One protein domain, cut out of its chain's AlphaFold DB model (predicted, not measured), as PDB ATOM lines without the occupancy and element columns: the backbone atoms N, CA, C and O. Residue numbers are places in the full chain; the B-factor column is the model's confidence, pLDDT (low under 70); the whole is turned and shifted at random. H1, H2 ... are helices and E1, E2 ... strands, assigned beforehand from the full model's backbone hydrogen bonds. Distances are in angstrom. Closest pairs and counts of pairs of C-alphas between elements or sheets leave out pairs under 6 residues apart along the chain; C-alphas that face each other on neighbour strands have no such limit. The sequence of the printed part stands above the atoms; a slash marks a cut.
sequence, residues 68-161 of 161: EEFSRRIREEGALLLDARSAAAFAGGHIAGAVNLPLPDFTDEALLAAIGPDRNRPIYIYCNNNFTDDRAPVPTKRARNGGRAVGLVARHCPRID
ATOM      1  N   GLU A  68       0.794  53.146 -15.802       88.19
ATOM      2  CA  GLU A  68       2.013  52.758 -16.525       88.19
ATOM      3  C   GLU A  68       2.412  51.315 -16.199       88.19
ATOM      4  O   GLU A  68       2.703  50.525 -17.095       88.19
ATOM      5  N   GLU A  69       2.332  50.952 -14.918       92.62
ATOM      6  CA  GLU A  69       2.640  49.615 -14.422       92.62
ATOM      7  C   GLU A  69       1.566  48.596 -14.826       92.62
ATOM      8  O   GLU A  69       1.899  47.504 -15.280       92.62
ATOM      9  N   PHE A  70       0.284  48.964 -14.749       91.88
ATOM     10  CA  PHE A  70      -0.821  48.154 -15.270       91.88
ATOM     11  C   PHE A  70      -0.624  47.869 -16.766       91.88
ATOM     12  O   PHE A  70      -0.571  46.714 -17.175       91.88
ATOM     13  N   SER A  71      -0.415  48.916 -17.566       89.50
ATOM     14  CA  SER A  71      -0.191  48.855 -19.015       89.50
ATOM     15  C   SER A  71       1.023  48.021 -19.395       89.50
ATOM     16  O   SER A  71       0.998  47.318 -20.403       89.50
ATOM     17  N   ARG A  72       2.100  48.105 -18.606       94.38
ATOM     18  CA  ARG A  72       3.293  47.276 -18.778       94.38
ATOM     19  C   ARG A  72       2.948  45.804 -18.564       94.38
ATOM     20  O   ARG A  72       3.215  45.000 -19.452       94.38
ATOM     21  N   ARG A  73       2.306  45.476 -17.441       94.25
ATOM     22  CA  ARG A  73       2.032  44.092 -17.035       94.25
ATOM     23  C   ARG A  73       0.949  43.384 -17.849       94.25
ATOM     24  O   ARG A  73       1.071  42.190 -18.085       94.25
ATOM     25  N   ILE A  74      -0.070  44.086 -18.351       93.62
ATOM     26  CA  ILE A  74      -1.081  43.473 -19.244       93.62
ATOM     27  C   ILE A  74      -0.511  43.048 -20.608       93.62
ATOM     28  O   ILE A  74      -1.183  42.333 -21.345       93.62
ATOM     29  N   ARG A  75       0.706  43.495 -20.956       93.06
ATOM     30  CA  ARG A  75       1.441  43.089 -22.165       93.06
ATOM     31  C   ARG A  75       2.501  42.014 -21.899       93.06
ATOM     32  O   ARG A  75       3.167  41.597 -22.841       93.06
ATOM     33  N   GLU A  76       2.692  41.595 -20.647       93.69
ATOM     34  CA  GLU A  76       3.599  40.493 -20.306       93.69
ATOM     35  C   GLU A  76       2.993  39.155 -20.769       93.69
ATOM     36  O   GLU A  76       1.774  38.957 -20.735       93.69
ATOM     37  N   GLU A  77       3.834  38.231 -21.238       90.88
ATOM     38  CA  GLU A  77       3.369  36.950 -21.781       90.88
ATOM     39  C   GLU A  77       2.579  36.143 -20.738       90.88
ATOM     40  O   GLU A  77       2.939  36.064 -19.564       90.88
ATOM     41  N   GLY A  78       1.465  35.547 -21.170       90.19
ATOM     42  CA  GLY A  78       0.569  34.776 -20.304       90.19
ATOM     43  C   GLY A  78      -0.425  35.605 -19.480       90.19
ATOM     44  O   GLY A  78      -1.399  35.029 -18.987       90.19
ATOM     45  N   ALA A  79      -0.273  36.931 -19.372       94.88
ATOM     46  CA  ALA A  79      -1.219  37.778 -18.639       94.88
ATOM     47  C   ALA A  79      -2.672  37.590 -19.130       94.88
ATOM     48  O   ALA A  79      -2.936  37.416 -20.321       94.88
ATOM     49  N   LEU A  80      -3.633  37.588 -18.205       96.00
ATOM     50  CA  LEU A  80      -5.063  37.660 -18.493       96.00
ATOM     51  C   LEU A  80      -5.562  39.061 -18.179       96.00
ATOM     52  O   LEU A  80      -5.392  39.538 -17.060       96.00
ATOM     53  N   LEU A  81      -6.232  39.691 -19.139       95.62
ATOM     54  CA  LEU A  81      -6.914  40.957 -18.930       95.62
ATOM     55  C   LEU A  81      -8.428  40.730 -18.931       95.62
ATOM     56  O   LEU A  81      -8.980  40.271 -19.928       95.62
ATOM     57  N   LEU A  82      -9.095  41.052 -17.824       95.81
ATOM     58  CA  LEU A  82     -10.546  40.962 -17.672       95.81
ATOM     59  C   LEU A  82     -11.180  42.356 -17.649       95.81
ATOM     60  O   LEU A  82     -10.788  43.213 -16.854       95.81
ATOM     61  N   ASP A  83     -12.195  42.554 -18.485       94.44
ATOM     62  CA  ASP A  83     -13.096  43.703 -18.421       94.44
ATOM     63  C   ASP A  83     -14.382  43.307 -17.686       94.44
ATOM     64  O   ASP A  83     -15.203  42.554 -18.215       94.44
ATOM     65  N   ALA A  84     -14.564  43.838 -16.475       94.75
ATOM     66  CA  ALA A  84     -15.712  43.574 -15.612       94.75
ATOM     67  C   ALA A  84     -16.939  44.471 -15.889       94.75
ATOM     68  O   ALA A  84     -17.875  44.525 -15.082       94.75
ATOM     69  N   ARG A  85     -16.942  45.227 -16.994       93.06
ATOM     70  CA  ARG A  85     -18.087  46.042 -17.438       93.06
ATOM     71  C   ARG A  85     -19.144  45.195 -18.150       93.06
ATOM     72  O   ARG A  85     -18.931  44.033 -18.474       93.06
ATOM     73  N   SER A  86     -20.301  45.798 -18.418       93.25
ATOM     74  CA  SER A  86     -21.343  45.175 -19.237       93.25
ATOM     75  C   SER A  86     -20.863  44.905 -20.667       93.25
ATOM     76  O   SER A  86     -20.107  45.698 -21.235       93.25
ATOM     77  N   ALA A  87     -21.388  43.846 -21.288       94.19
ATOM     78  CA  ALA A  87     -21.075  43.478 -22.670       94.19
ATOM     79  C   ALA A  87     -21.285  44.625 -23.678       94.19
ATOM     80  O   ALA A  87     -20.500  44.785 -24.608       94.19
ATOM     81  N   ALA A  88     -22.289  45.484 -23.464       91.81
ATOM     82  CA  ALA A  88     -22.514  46.668 -24.297       91.81
ATOM     83  C   ALA A  88     -21.378  47.708 -24.191       91.81
ATOM     84  O   ALA A  88     -21.002  48.307 -25.196       91.81
ATOM     85  N   ALA A  89     -20.810  47.914 -22.997       89.94
ATOM     86  CA  ALA A  89     -19.682  48.827 -22.803       89.94
ATOM     87  C   ALA A  89     -18.378  48.253 -23.378       89.94
ATOM     88  O   ALA A  89     -17.589  49.000 -23.950       89.94
ATOM     89  N   PHE A  90     -18.184  46.933 -23.280       92.94
ATOM     90  CA  PHE A  90     -17.078  46.227 -23.928       92.94
ATOM     91  C   PHE A  90     -17.170  46.312 -25.461       92.94
ATOM     92  O   PHE A  90     -16.202  46.683 -26.122       92.94
ATOM     93  N   ALA A  91     -18.351  46.056 -26.036       93.19
ATOM     94  CA  ALA A  91     -18.598  46.172 -27.475       93.19
ATOM     95  C   ALA A  91     -18.424  47.609 -28.008       93.19
ATOM     96  O   ALA A  91     -18.036  47.791 -29.159       93.19
ATOM     97  N   GLY A  92     -18.665  48.627 -27.173       88.88
ATOM     98  CA  GLY A  92     -18.401  50.037 -27.489       88.88
ATOM     99  C   GLY A  92     -16.922  50.453 -27.437       88.88
ATOM    100  O   GLY A  92     -16.613  51.601 -27.753       88.88
ATOM    101  N   GLY A  93     -16.020  49.555 -27.033       87.94
ATOM    102  CA  GLY A  93     -14.576  49.781 -26.958       87.94
ATOM    103  C   GLY A  93     -13.974  49.228 -25.665       87.94
ATOM    104  O   GLY A  93     -14.522  49.400 -24.575       87.94
ATOM    105  N   HIS A  94     -12.824  48.570 -25.778       90.50
ATOM    106  CA  HIS A  94     -12.117  47.916 -24.677       90.50
ATOM    107  C   HIS A  94     -10.609  47.891 -24.958       90.50
ATOM    108  O   HIS A  94     -10.180  48.090 -26.094       90.50
ATOM    109  N   ILE A  95      -9.800  47.646 -23.927       89.62
ATOM    110  CA  ILE A  95      -8.353  47.450 -24.083       89.62
ATOM    111  C   ILE A  95      -8.115  46.168 -24.893       89.62
ATOM    112  O   ILE A  95      -8.679  45.122 -24.567       89.62
ATOM    113  N   ALA A  96      -7.282  46.240 -25.935       89.94
ATOM    114  CA  ALA A  96      -6.996  45.106 -26.812       89.94
ATOM    115  C   ALA A  96      -6.519  43.868 -26.026       89.94
ATOM    116  O   ALA A  96      -5.698  43.972 -25.117       89.94
ATOM    117  N   GLY A  97      -7.048  42.692 -26.378       92.31
ATOM    118  CA  GLY A  97      -6.759  41.428 -25.688       92.31
ATOM    119  C   GLY A  97      -7.557  41.184 -24.398       92.31
ATOM    120  O   GLY A  97      -7.416  40.118 -23.804       92.31
ATOM    121  N   ALA A  98      -8.411  42.121 -23.965       95.06
ATOM    122  CA  ALA A  98      -9.302  41.901 -22.830       95.06
ATOM    123  C   ALA A  98     -10.403  40.868 -23.134       95.06
ATOM    124  O   ALA A  98     -11.009  40.880 -24.205       95.06
ATOM    125  N   VAL A  99     -10.721  40.030 -22.148       96.12
ATOM    126  CA  VAL A  99     -11.898  39.151 -22.127       96.12
ATOM    127  C   VAL A  99     -12.980  39.812 -21.273       96.12
ATOM    128  O   VAL A  99     -12.702  40.278 -20.168       96.12
ATOM    129  N   ASN A 100     -14.220  39.870 -21.758       96.56
ATOM    130  CA  ASN A 100     -15.327  40.418 -20.976       96.56
ATOM    131  C   ASN A 100     -15.898  39.368 -20.015       96.56
ATOM    132  O   ASN A 100     -16.331  38.305 -20.451       96.56
ATOM    133  N   LEU A 101     -15.938  39.700 -18.726       96.88
ATOM    134  CA  LEU A 101     -16.632  38.935 -17.689       96.88
ATOM    135  C   LEU A 101     -17.410  39.934 -16.818       96.88
ATOM    136  O   LEU A 101     -16.852  40.447 -15.846       96.88
ATOM    137  N   PRO A 102     -18.651  40.300 -17.190       95.19
ATOM    138  CA  PRO A 102     -19.398  41.347 -16.502       95.19
ATOM    139  C   PRO A 102     -19.576  41.060 -15.008       95.19
ATOM    140  O   PRO A 102     -19.846  39.932 -14.610       95.19
ATOM    141  N   LEU A 103     -19.490  42.097 -14.169       92.19
ATOM    142  CA  LEU A 103     -19.632  41.957 -12.711       92.19
ATOM    143  C   LEU A 103     -20.913  41.226 -12.227       92.19
ATOM    144  O   LEU A 103     -20.818  40.536 -11.216       92.19
ATOM    145  N   PRO A 104     -22.094  41.334 -12.876       90.94
ATOM    146  CA  PRO A 104     -23.268  40.535 -12.501       90.94
ATOM    147  C   PRO A 104     -23.108  39.025 -12.734       90.94
ATOM    148  O   PRO A 104     -23.767  38.242 -12.059       90.94
ATOM    149  N   ASP A 105     -22.228  38.634 -13.659       92.12
ATOM    150  CA  ASP A 105     -22.024  37.258 -14.128       92.12
ATOM    151  C   ASP A 105     -20.752  36.624 -13.518       92.12
ATOM    152  O   ASP A 105     -20.269  35.588 -13.972       92.12
ATOM    153  N   PHE A 106     -20.175  37.263 -12.493       89.75
ATOM    154  CA  PHE A 106     -18.878  36.925 -11.897       89.75
ATOM    155  C   PHE A 106     -18.982  35.751 -10.898       89.75
ATOM    156  O   PHE A 106     -18.706  35.902  -9.708       89.75
ATOM    157  N   THR A 107     -19.421  34.581 -11.376       94.12
ATOM    158  CA  THR A 107     -19.463  33.332 -10.587       94.12
ATOM    159  C   THR A 107     -18.118  32.600 -10.607       94.12
ATOM    160  O   THR A 107     -17.270  32.867 -11.465       94.12
ATOM    161  N   ASP A 108     -17.930  31.640  -9.697       92.19
ATOM    162  CA  ASP A 108     -16.726  30.801  -9.661       92.19
ATOM    163  C   ASP A 108     -16.538  30.031 -10.979       92.19
ATOM    164  O   ASP A 108     -15.431  29.966 -11.508       92.19
ATOM    165  N   GLU A 109     -17.613  29.501 -11.569       94.31
ATOM    166  CA  GLU A 109     -17.571  28.781 -12.845       94.31
ATOM    167  C   GLU A 109     -17.168  29.702 -14.000       94.31
ATOM    168  O   GLU A 109     -16.314  29.340 -14.815       94.31
ATOM    169  N   ALA A 110     -17.750  30.904 -14.061       93.56
ATOM    170  CA  ALA A 110     -17.456  31.885 -15.100       93.56
ATOM    171  C   ALA A 110     -16.013  32.410 -14.988       93.56
ATOM    172  O   ALA A 110     -15.310  32.533 -15.996       93.56
ATOM    173  N   LEU A 111     -15.529  32.636 -13.762       91.81
ATOM    174  CA  LEU A 111     -14.144  33.010 -13.492       91.81
ATOM    175  C   LEU A 111     -13.170  31.875 -13.843       91.81
ATOM    176  O   LEU A 111     -12.172  32.113 -14.521       91.81
ATOM    177  N   LEU A 112     -13.458  30.631 -13.448       93.50
ATOM    178  CA  LEU A 112     -12.631  29.466 -13.783       93.50
ATOM    179  C   LEU A 112     -12.571  29.210 -15.296       93.50
ATOM    180  O   LEU A 112     -11.516  28.807 -15.792       93.50
ATOM    181  N   ALA A 113     -13.663  29.465 -16.022       93.75
ATOM    182  CA  ALA A 113     -13.697  29.412 -17.480       93.75
ATOM    183  C   ALA A 113     -12.841  30.525 -18.114       93.75
ATOM    184  O   ALA A 113     -12.062  30.245 -19.024       93.75
ATOM    185  N   ALA A 114     -12.927  31.759 -17.604       92.75
ATOM    186  CA  ALA A 114     -12.145  32.896 -18.097       92.75
ATOM    187  C   ALA A 114     -10.633  32.756 -17.828       92.75
ATOM    188  O   ALA A 114      -9.818  33.146 -18.665       92.75
ATOM    189  N   ILE A 115     -10.246  32.172 -16.687       93.81
ATOM    190  CA  ILE A 115      -8.839  31.911 -16.338       93.81
ATOM    191  C   ILE A 115      -8.199  30.901 -17.308       93.81
ATOM    192  O   ILE A 115      -7.043  31.073 -17.713       93.81
ATOM    193  N   GLY A 116      -8.960  29.889 -17.738       92.06
ATOM    194  CA  GLY A 116      -8.456  28.780 -18.552       92.06
ATOM    195  C   GLY A 116      -7.742  27.723 -17.697       92.06
ATOM    196  O   GLY A 116      -7.987  27.651 -16.495       92.06
ATOM    197  N   PRO A 117      -6.895  26.843 -18.266       91.44
ATOM    198  CA  PRO A 117      -6.242  25.765 -17.513       91.44
ATOM    199  C   PRO A 117      -5.149  26.256 -16.547       91.44
ATOM    200  O   PRO A 117      -5.030  25.717 -15.447       91.44
ATOM    201  N   ASP A 118      -4.391  27.292 -16.909       92.25
ATOM    202  CA  ASP A 118      -3.327  27.839 -16.062       92.25
ATOM    203  C   ASP A 118      -3.896  28.739 -14.951       92.25
ATOM    204  O   ASP A 118      -4.436  29.811 -15.219       92.25
ATOM    205  N   ARG A 119      -3.762  28.292 -13.696       88.94
ATOM    206  CA  ARG A 119      -4.181  29.031 -12.491       88.94
ATOM    207  C   ARG A 119      -3.107  29.967 -11.926       88.94
ATOM    208  O   ARG A 119      -3.421  30.741 -11.030       88.94
ATOM    209  N   ASN A 120      -1.872  29.899 -12.425       91.19
ATOM    210  CA  ASN A 120      -0.738  30.686 -11.932       91.19
ATOM    211  C   ASN A 120      -0.455  31.933 -12.784       91.19
ATOM    212  O   ASN A 120       0.357  32.771 -12.387       91.19
ATOM    213  N   ARG A 121      -1.106  32.067 -13.947       92.25
ATOM    214  CA  ARG A 121      -0.969  33.239 -14.818       92.25
ATOM    215  C   ARG A 121      -1.353  34.544 -14.097       92.25
ATOM    216  O   ARG A 121      -2.317  34.548 -13.329       92.25
ATOM    217  N   PRO A 122      -0.682  35.677 -14.376       94.38
ATOM    218  CA  PRO A 122      -1.107  36.977 -13.865       94.38
ATOM    219  C   PRO A 122      -2.512  37.337 -14.365       94.38
ATOM    220  O   PRO A 122      -2.785  37.220 -15.558       94.38
ATOM    221  N   ILE A 123      -3.390  37.810 -13.477       95.12
ATOM    222  CA  ILE A 123      -4.746  38.260 -13.824       95.12
ATOM    223  C   ILE A 123      -4.888  39.736 -13.456       95.12
ATOM    224  O   ILE A 123      -4.707  40.126 -12.303       95.12
ATOM    225  N   TYR A 124      -5.260  40.547 -14.439       95.12
ATOM    226  CA  TYR A 124      -5.516  41.973 -14.304       95.12
ATOM    227  C   TYR A 124      -6.980  42.249 -14.610       95.12
ATOM    228  O   TYR A 124      -7.485  41.871 -15.664       95.12
ATOM    229  N   ILE A 125      -7.670  42.916 -13.688       93.44
ATOM    230  CA  ILE A 125      -9.091  43.236 -13.823       93.44
ATOM    231  C   ILE A 125      -9.236  44.750 -13.884       93.44
ATOM    232  O   ILE A 125      -8.759  45.460 -12.998       93.44
ATOM    233  N   TYR A 126      -9.942  45.242 -14.898       91.00
ATOM    234  CA  TYR A 126     -10.473  46.599 -14.904       91.00
ATOM    235  C   TYR A 126     -11.997  46.570 -14.976       91.00
ATOM    236  O   TYR A 126     -12.625  45.588 -15.358       91.00
ATOM    237  N   CYS A 127     -12.607  47.660 -14.540       87.56
ATOM    238  CA  CYS A 127     -14.045  47.870 -14.573       87.56
ATOM    239  C   CYS A 127     -14.279  49.334 -14.964       87.56
ATOM    240  O   CYS A 127     -13.333  50.073 -15.243       87.56
ATOM    241  N   ASN A 128     -15.524  49.794 -14.900       75.50
ATOM    242  CA  ASN A 128     -15.896  51.202 -15.017       75.50
ATOM    243  C   ASN A 128     -15.505  51.985 -13.741       75.50
ATOM    244  O   ASN A 128     -16.353  52.584 -13.080       75.50
ATOM    245  N   ASN A 129     -14.237  51.882 -13.331       65.69
ATOM    246  CA  ASN A 129     -13.691  52.462 -12.107       65.69
ATOM    247  C   ASN A 129     -13.641  53.996 -12.191       65.69
ATOM    248  O   ASN A 129     -13.927  54.604 -13.219       65.69
ATOM    249  N   ASN A 130     -13.332  54.654 -11.075       59.78
ATOM    250  CA  ASN A 130     -13.420  56.111 -10.975       59.78
ATOM    251  C   ASN A 130     -12.167  56.830 -11.529       59.78
ATOM    252  O   ASN A 130     -11.568  57.646 -10.821       59.78
ATOM    253  N   PHE A 131     -11.799  56.524 -12.777       64.19
ATOM    254  CA  PHE A 131     -10.711  57.167 -13.522       64.19
ATOM    255  C   PHE A 131     -10.866  58.697 -13.538       64.19
ATOM    256  O   PHE A 131     -11.979  59.217 -13.561       64.19
ATOM    257  N   THR A 132      -9.769  59.457 -13.513       62.78
ATOM    258  CA  THR A 132      -9.861  60.934 -13.450       62.78
ATOM    259  C   THR A 132     -10.399  61.597 -14.715       62.78
ATOM    260  O   THR A 132     -10.709  62.784 -14.694       62.78
ATOM    261  N   ASP A 133     -10.393  60.890 -15.840       67.00
ATOM    262  CA  ASP A 133     -10.593  61.458 -17.167       67.00
ATOM    263  C   ASP A 133     -12.053  61.417 -17.652       67.00
ATOM    264  O   ASP A 133     -12.375  62.203 -18.538       67.00
ATOM    265  N   ASP A 134     -12.916  60.574 -17.067       70.31
ATOM    266  CA  ASP A 134     -14.367  60.446 -17.337       70.31
ATOM    267  C   ASP A 134     -14.741  60.408 -18.834       70.31
ATOM    268  O   ASP A 134     -15.637  61.122 -19.295       70.31
ATOM    269  N   ARG A 135     -14.028  59.595 -19.624       70.56
ATOM    270  CA  ARG A 135     -14.167  59.544 -21.089       70.56
ATOM    271  C   ARG A 135     -14.524  58.159 -21.612       70.56
ATOM    272  O   ARG A 135     -14.229  57.137 -21.008       70.56
ATOM    273  N   ALA A 136     -15.151  58.139 -22.785       70.56
ATOM    274  CA  ALA A 136     -15.297  56.916 -23.561       70.56
ATOM    275  C   ALA A 136     -13.907  56.382 -23.988       70.56
ATOM    276  O   ALA A 136     -13.025  57.194 -24.273       70.56
ATOM    277  N   PRO A 137     -13.709  55.052 -24.056       71.44
ATOM    278  CA  PRO A 137     -14.730  54.025 -23.854       71.44
ATOM    279  C   PRO A 137     -15.007  53.665 -22.382       71.44
ATOM    280  O   PRO A 137     -15.982  52.961 -22.132       71.44
ATOM    281  N   VAL A 138     -14.218  54.143 -21.407       72.00
ATOM    282  CA  VAL A 138     -14.289  53.726 -19.988       72.00
ATOM    283  C   VAL A 138     -14.595  54.906 -19.033       72.00
ATOM    284  O   VAL A 138     -13.708  55.368 -18.316       72.00
ATOM    285  N   PRO A 139     -15.843  55.417 -18.995       70.81
ATOM    286  CA  PRO A 139     -16.208  56.569 -18.161       70.81
ATOM    287  C   PRO A 139     -16.188  56.241 -16.656       70.81
ATOM    288  O   PRO A 139     -16.073  55.088 -16.246       70.81
ATOM    289  N   THR A 140     -16.377  57.242 -15.793       68.75
ATOM    290  CA  THR A 140     -16.467  57.022 -14.339       68.75
ATOM    291  C   THR A 140     -17.772  56.351 -13.917       68.75
ATOM    292  O   THR A 140     -18.838  56.554 -14.506       68.75
ATOM    293  N   LYS A 141     -17.725  55.572 -12.827       67.69
ATOM    294  CA  LYS A 141     -18.942  55.113 -12.142       67.69
ATOM    295  C   LYS A 141     -19.652  56.310 -11.514       67.69
ATOM    296  O   LYS A 141     -19.152  56.906 -10.566       67.69
ATOM    297  N   ARG A 142     -20.850  56.638 -12.002       63.16
ATOM    298  CA  ARG A 142     -21.615  57.787 -11.496       63.16
ATOM    299  C   ARG A 142     -22.595  57.382 -10.402       63.16
ATOM    300  O   ARG A 142     -23.655  56.839 -10.693       63.16
ATOM    301  N   ALA A 143     -22.278  57.733  -9.157       52.56
ATOM    302  CA  ALA A 143     -23.262  57.814  -8.083       52.56
ATOM    303  C   ALA A 143     -23.922  59.207  -8.106       52.56
ATOM    304  O   ALA A 143     -23.245  60.234  -8.000       52.56
ATOM    305  N   ARG A 144     -25.250  59.257  -8.264       46.44
ATOM    306  CA  ARG A 144     -26.046  60.491  -8.156       46.44
ATOM    307  C   ARG A 144     -26.917  60.425  -6.905       46.44
ATOM    308  O   ARG A 144     -28.040  59.942  -6.978       46.44
ATOM    309  N   ASN A 145     -26.431  60.968  -5.791       39.69
ATOM    310  CA  ASN A 145     -27.296  61.268  -4.648       39.69
ATOM    311  C   ASN A 145     -27.946  62.642  -4.866       39.69
ATOM    312  O   ASN A 145     -27.251  63.635  -5.079       39.69
ATOM    313  N   GLY A 146     -29.282  62.703  -4.846       44.97
ATOM    314  CA  GLY A 146     -30.032  63.969  -4.843       44.97
ATOM    315  C   GLY A 146     -29.730  64.927  -6.008       44.97
ATOM    316  O   GLY A 146     -29.782  66.140  -5.834       44.97
ATOM    317  N   GLY A 147     -29.354  64.411  -7.183       44.19
ATOM    318  CA  GLY A 147     -29.101  65.224  -8.380       44.19
ATOM    319  C   GLY A 147     -27.689  65.811  -8.521       44.19
ATOM    320  O   GLY A 147     -27.350  66.254  -9.620       44.19
ATOM    321  N   ARG A 148     -26.824  65.748  -7.497       46.62
ATOM    322  CA  ARG A 148     -25.396  66.102  -7.633       46.62
ATOM    323  C   ARG A 148     -24.575  64.836  -7.889       46.62
ATOM    324  O   ARG A 148     -24.710  63.839  -7.183       46.62
ATOM    325  N   ALA A 149     -23.740  64.862  -8.925       48.72
ATOM    326  CA  ALA A 149     -22.785  63.790  -9.179       48.72
ATOM    327  C   ALA A 149     -21.618  63.921  -8.192       48.72
ATOM    328  O   ALA A 149     -20.951  64.955  -8.173       48.72
ATOM    329  N   VAL A 150     -21.378  62.885  -7.389       47.09
ATOM    330  CA  VAL A 150     -20.198  62.788  -6.522       47.09
ATOM    331  C   VAL A 150     -19.271  61.745  -7.141       47.09
ATOM    332  O   VAL A 150     -19.511  60.547  -7.017       47.09
ATOM    333  N   GLY A 151     -18.256  62.205  -7.875       45.09
ATOM    334  CA  GLY A 151     -17.179  61.352  -8.387       45.09
ATOM    335  C   GLY A 151     -16.029  61.266  -7.381       45.09
ATOM    336  O   GLY A 151     -15.686  62.285  -6.794       45.09
ATOM    337  N   LEU A 152     -15.433  60.074  -7.229       40.56
ATOM    338  CA  LEU A 152     -14.378  59.676  -6.274       40.56
ATOM    339  C   LEU A 152     -13.394  60.781  -5.802       40.56
ATOM    340  O   LEU A 152     -13.600  61.428  -4.785       40.56
ATOM    341  N   VAL A 153     -12.243  60.997  -6.442       44.31
ATOM    342  CA  VAL A 153     -11.727  60.469  -7.721       44.31
ATOM    343  C   VAL A 153     -10.351  59.828  -7.482       44.31
ATOM    344  O   VAL A 153      -9.551  60.383  -6.732       44.31
ATOM    345  N   ALA A 154     -10.043  58.683  -8.110       34.66
ATOM    346  CA  ALA A 154      -8.815  57.935  -7.820       34.66
ATOM    347  C   ALA A 154      -7.960  57.647  -9.068       34.66
ATOM    348  O   ALA A 154      -8.233  56.717  -9.820       34.66
ATOM    349  N   ARG A 155      -6.866  58.417  -9.169       40.84
ATOM    350  CA  ARG A 155      -5.680  58.271 -10.039       40.84
ATOM    351  C   ARG A 155      -5.893  58.303 -11.566       40.84
ATOM    352  O   ARG A 155      -6.935  57.976 -12.124       40.84
ATOM    353  N   HIS A 156      -4.860  58.832 -12.219       43.25
ATOM    354  CA  HIS A 156      -4.879  59.291 -13.601       43.25
ATOM    355  C   HIS A 156      -4.785  58.134 -14.598       43.25
ATOM    356  O   HIS A 156      -3.894  57.294 -14.475       43.25
ATOM    357  N   CYS A 157      -5.678  58.132 -15.590       42.00
ATOM    358  CA  CYS A 157      -5.582  57.292 -16.779       42.00
ATOM    359  C   CYS A 157      -5.091  58.163 -17.952       42.00
ATOM    360  O   CYS A 157      -5.812  59.075 -18.370       42.00
ATOM    361  N   PRO A 158      -3.863  57.954 -18.450       51.25
ATOM    362  CA  PRO A 158      -3.420  58.415 -19.757       51.25
ATOM    363  C   PRO A 158      -4.303  57.883 -20.891       51.25
ATOM    364  O   PRO A 158      -5.036  56.909 -20.743       51.25
ATOM    365  N   ARG A 159      -4.205  58.542 -22.045       46.47
ATOM    366  CA  ARG A 159      -4.957  58.198 -23.254       46.47
ATOM    367  C   ARG A 159      -4.643  56.762 -23.697       46.47
ATOM    368  O   ARG A 159      -3.475  56.426 -23.853       46.47
ATOM    369  N   ILE A 160      -5.692  55.977 -23.936       50.53
ATOM    370  CA  ILE A 160      -5.638  54.781 -24.783       50.53
ATOM    371  C   ILE A 160      -5.791  55.283 -26.221       50.53
ATOM    372  O   ILE A 160      -6.792  55.937 -26.530       50.53
ATOM    373  N   ASP A 161      -4.761  55.071 -27.030       45.97
ATOM    374  CA  ASP A 161      -4.685  55.371 -28.462       45.97
ATOM    375  C   ASP A 161      -5.224  54.232 -29.350       45.97
ATOM    376  O   ASP A 161      -5.138  53.051 -28.940       45.97
TER     377      ASP A 161
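This is residues 68 to 161 of the 161 residues of the protein "Rhodanese domain-containing protein" of Sphingomonadales bacterium 32-64-17 (UniProt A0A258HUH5). With little regular structure, loops and three short helices surround two parallel strands, E1 and E2, while a small antiparallel hairpin, E3 and E4, sits far out at one end. The 94 printed residues, 33 in named elements, run H1 E1 H2 H3 E2 E3 E4, class mixed. The whole is only just compact, close to loose, with radius of gyration of the C-alphas 14.5 A, spanning 46 by 29 by 21 A.

Find C-alpha 68 at (2.013, 52.758, -16.525); from there H1 runs to residue 73. Next come E1, residues 80 to 83, H2, 87 to 91, H3, 108 to 115, 10.4 A long, E2, 123 to 126, E3, 143 to 145, and E4, 148 to 150, ending at C-alpha 150, (-20.198, 62.788, -6.522).

Look at parallel E1 and E2: N 82 and O 124 are 2.8 A apart. E1, H2 H3, E2 form a strand-helix-strand unit, parallel strands joined through helices, its crossover right-handed. The closest C-alphas of E1 and H3, Leu 80 and Ile 115, are 7.2 A apart. In hairpin E3 and E4, N 148 and O 145 are 3.2 A apart. In H1, H2 and H3 every O i to N i+4 pair is within hydrogen-bond range.

The printed part has no cut; links H2 to H3 and E2 to E3 are long. Residues 129 to 133 and 140 to 161 are under pLDDT 70.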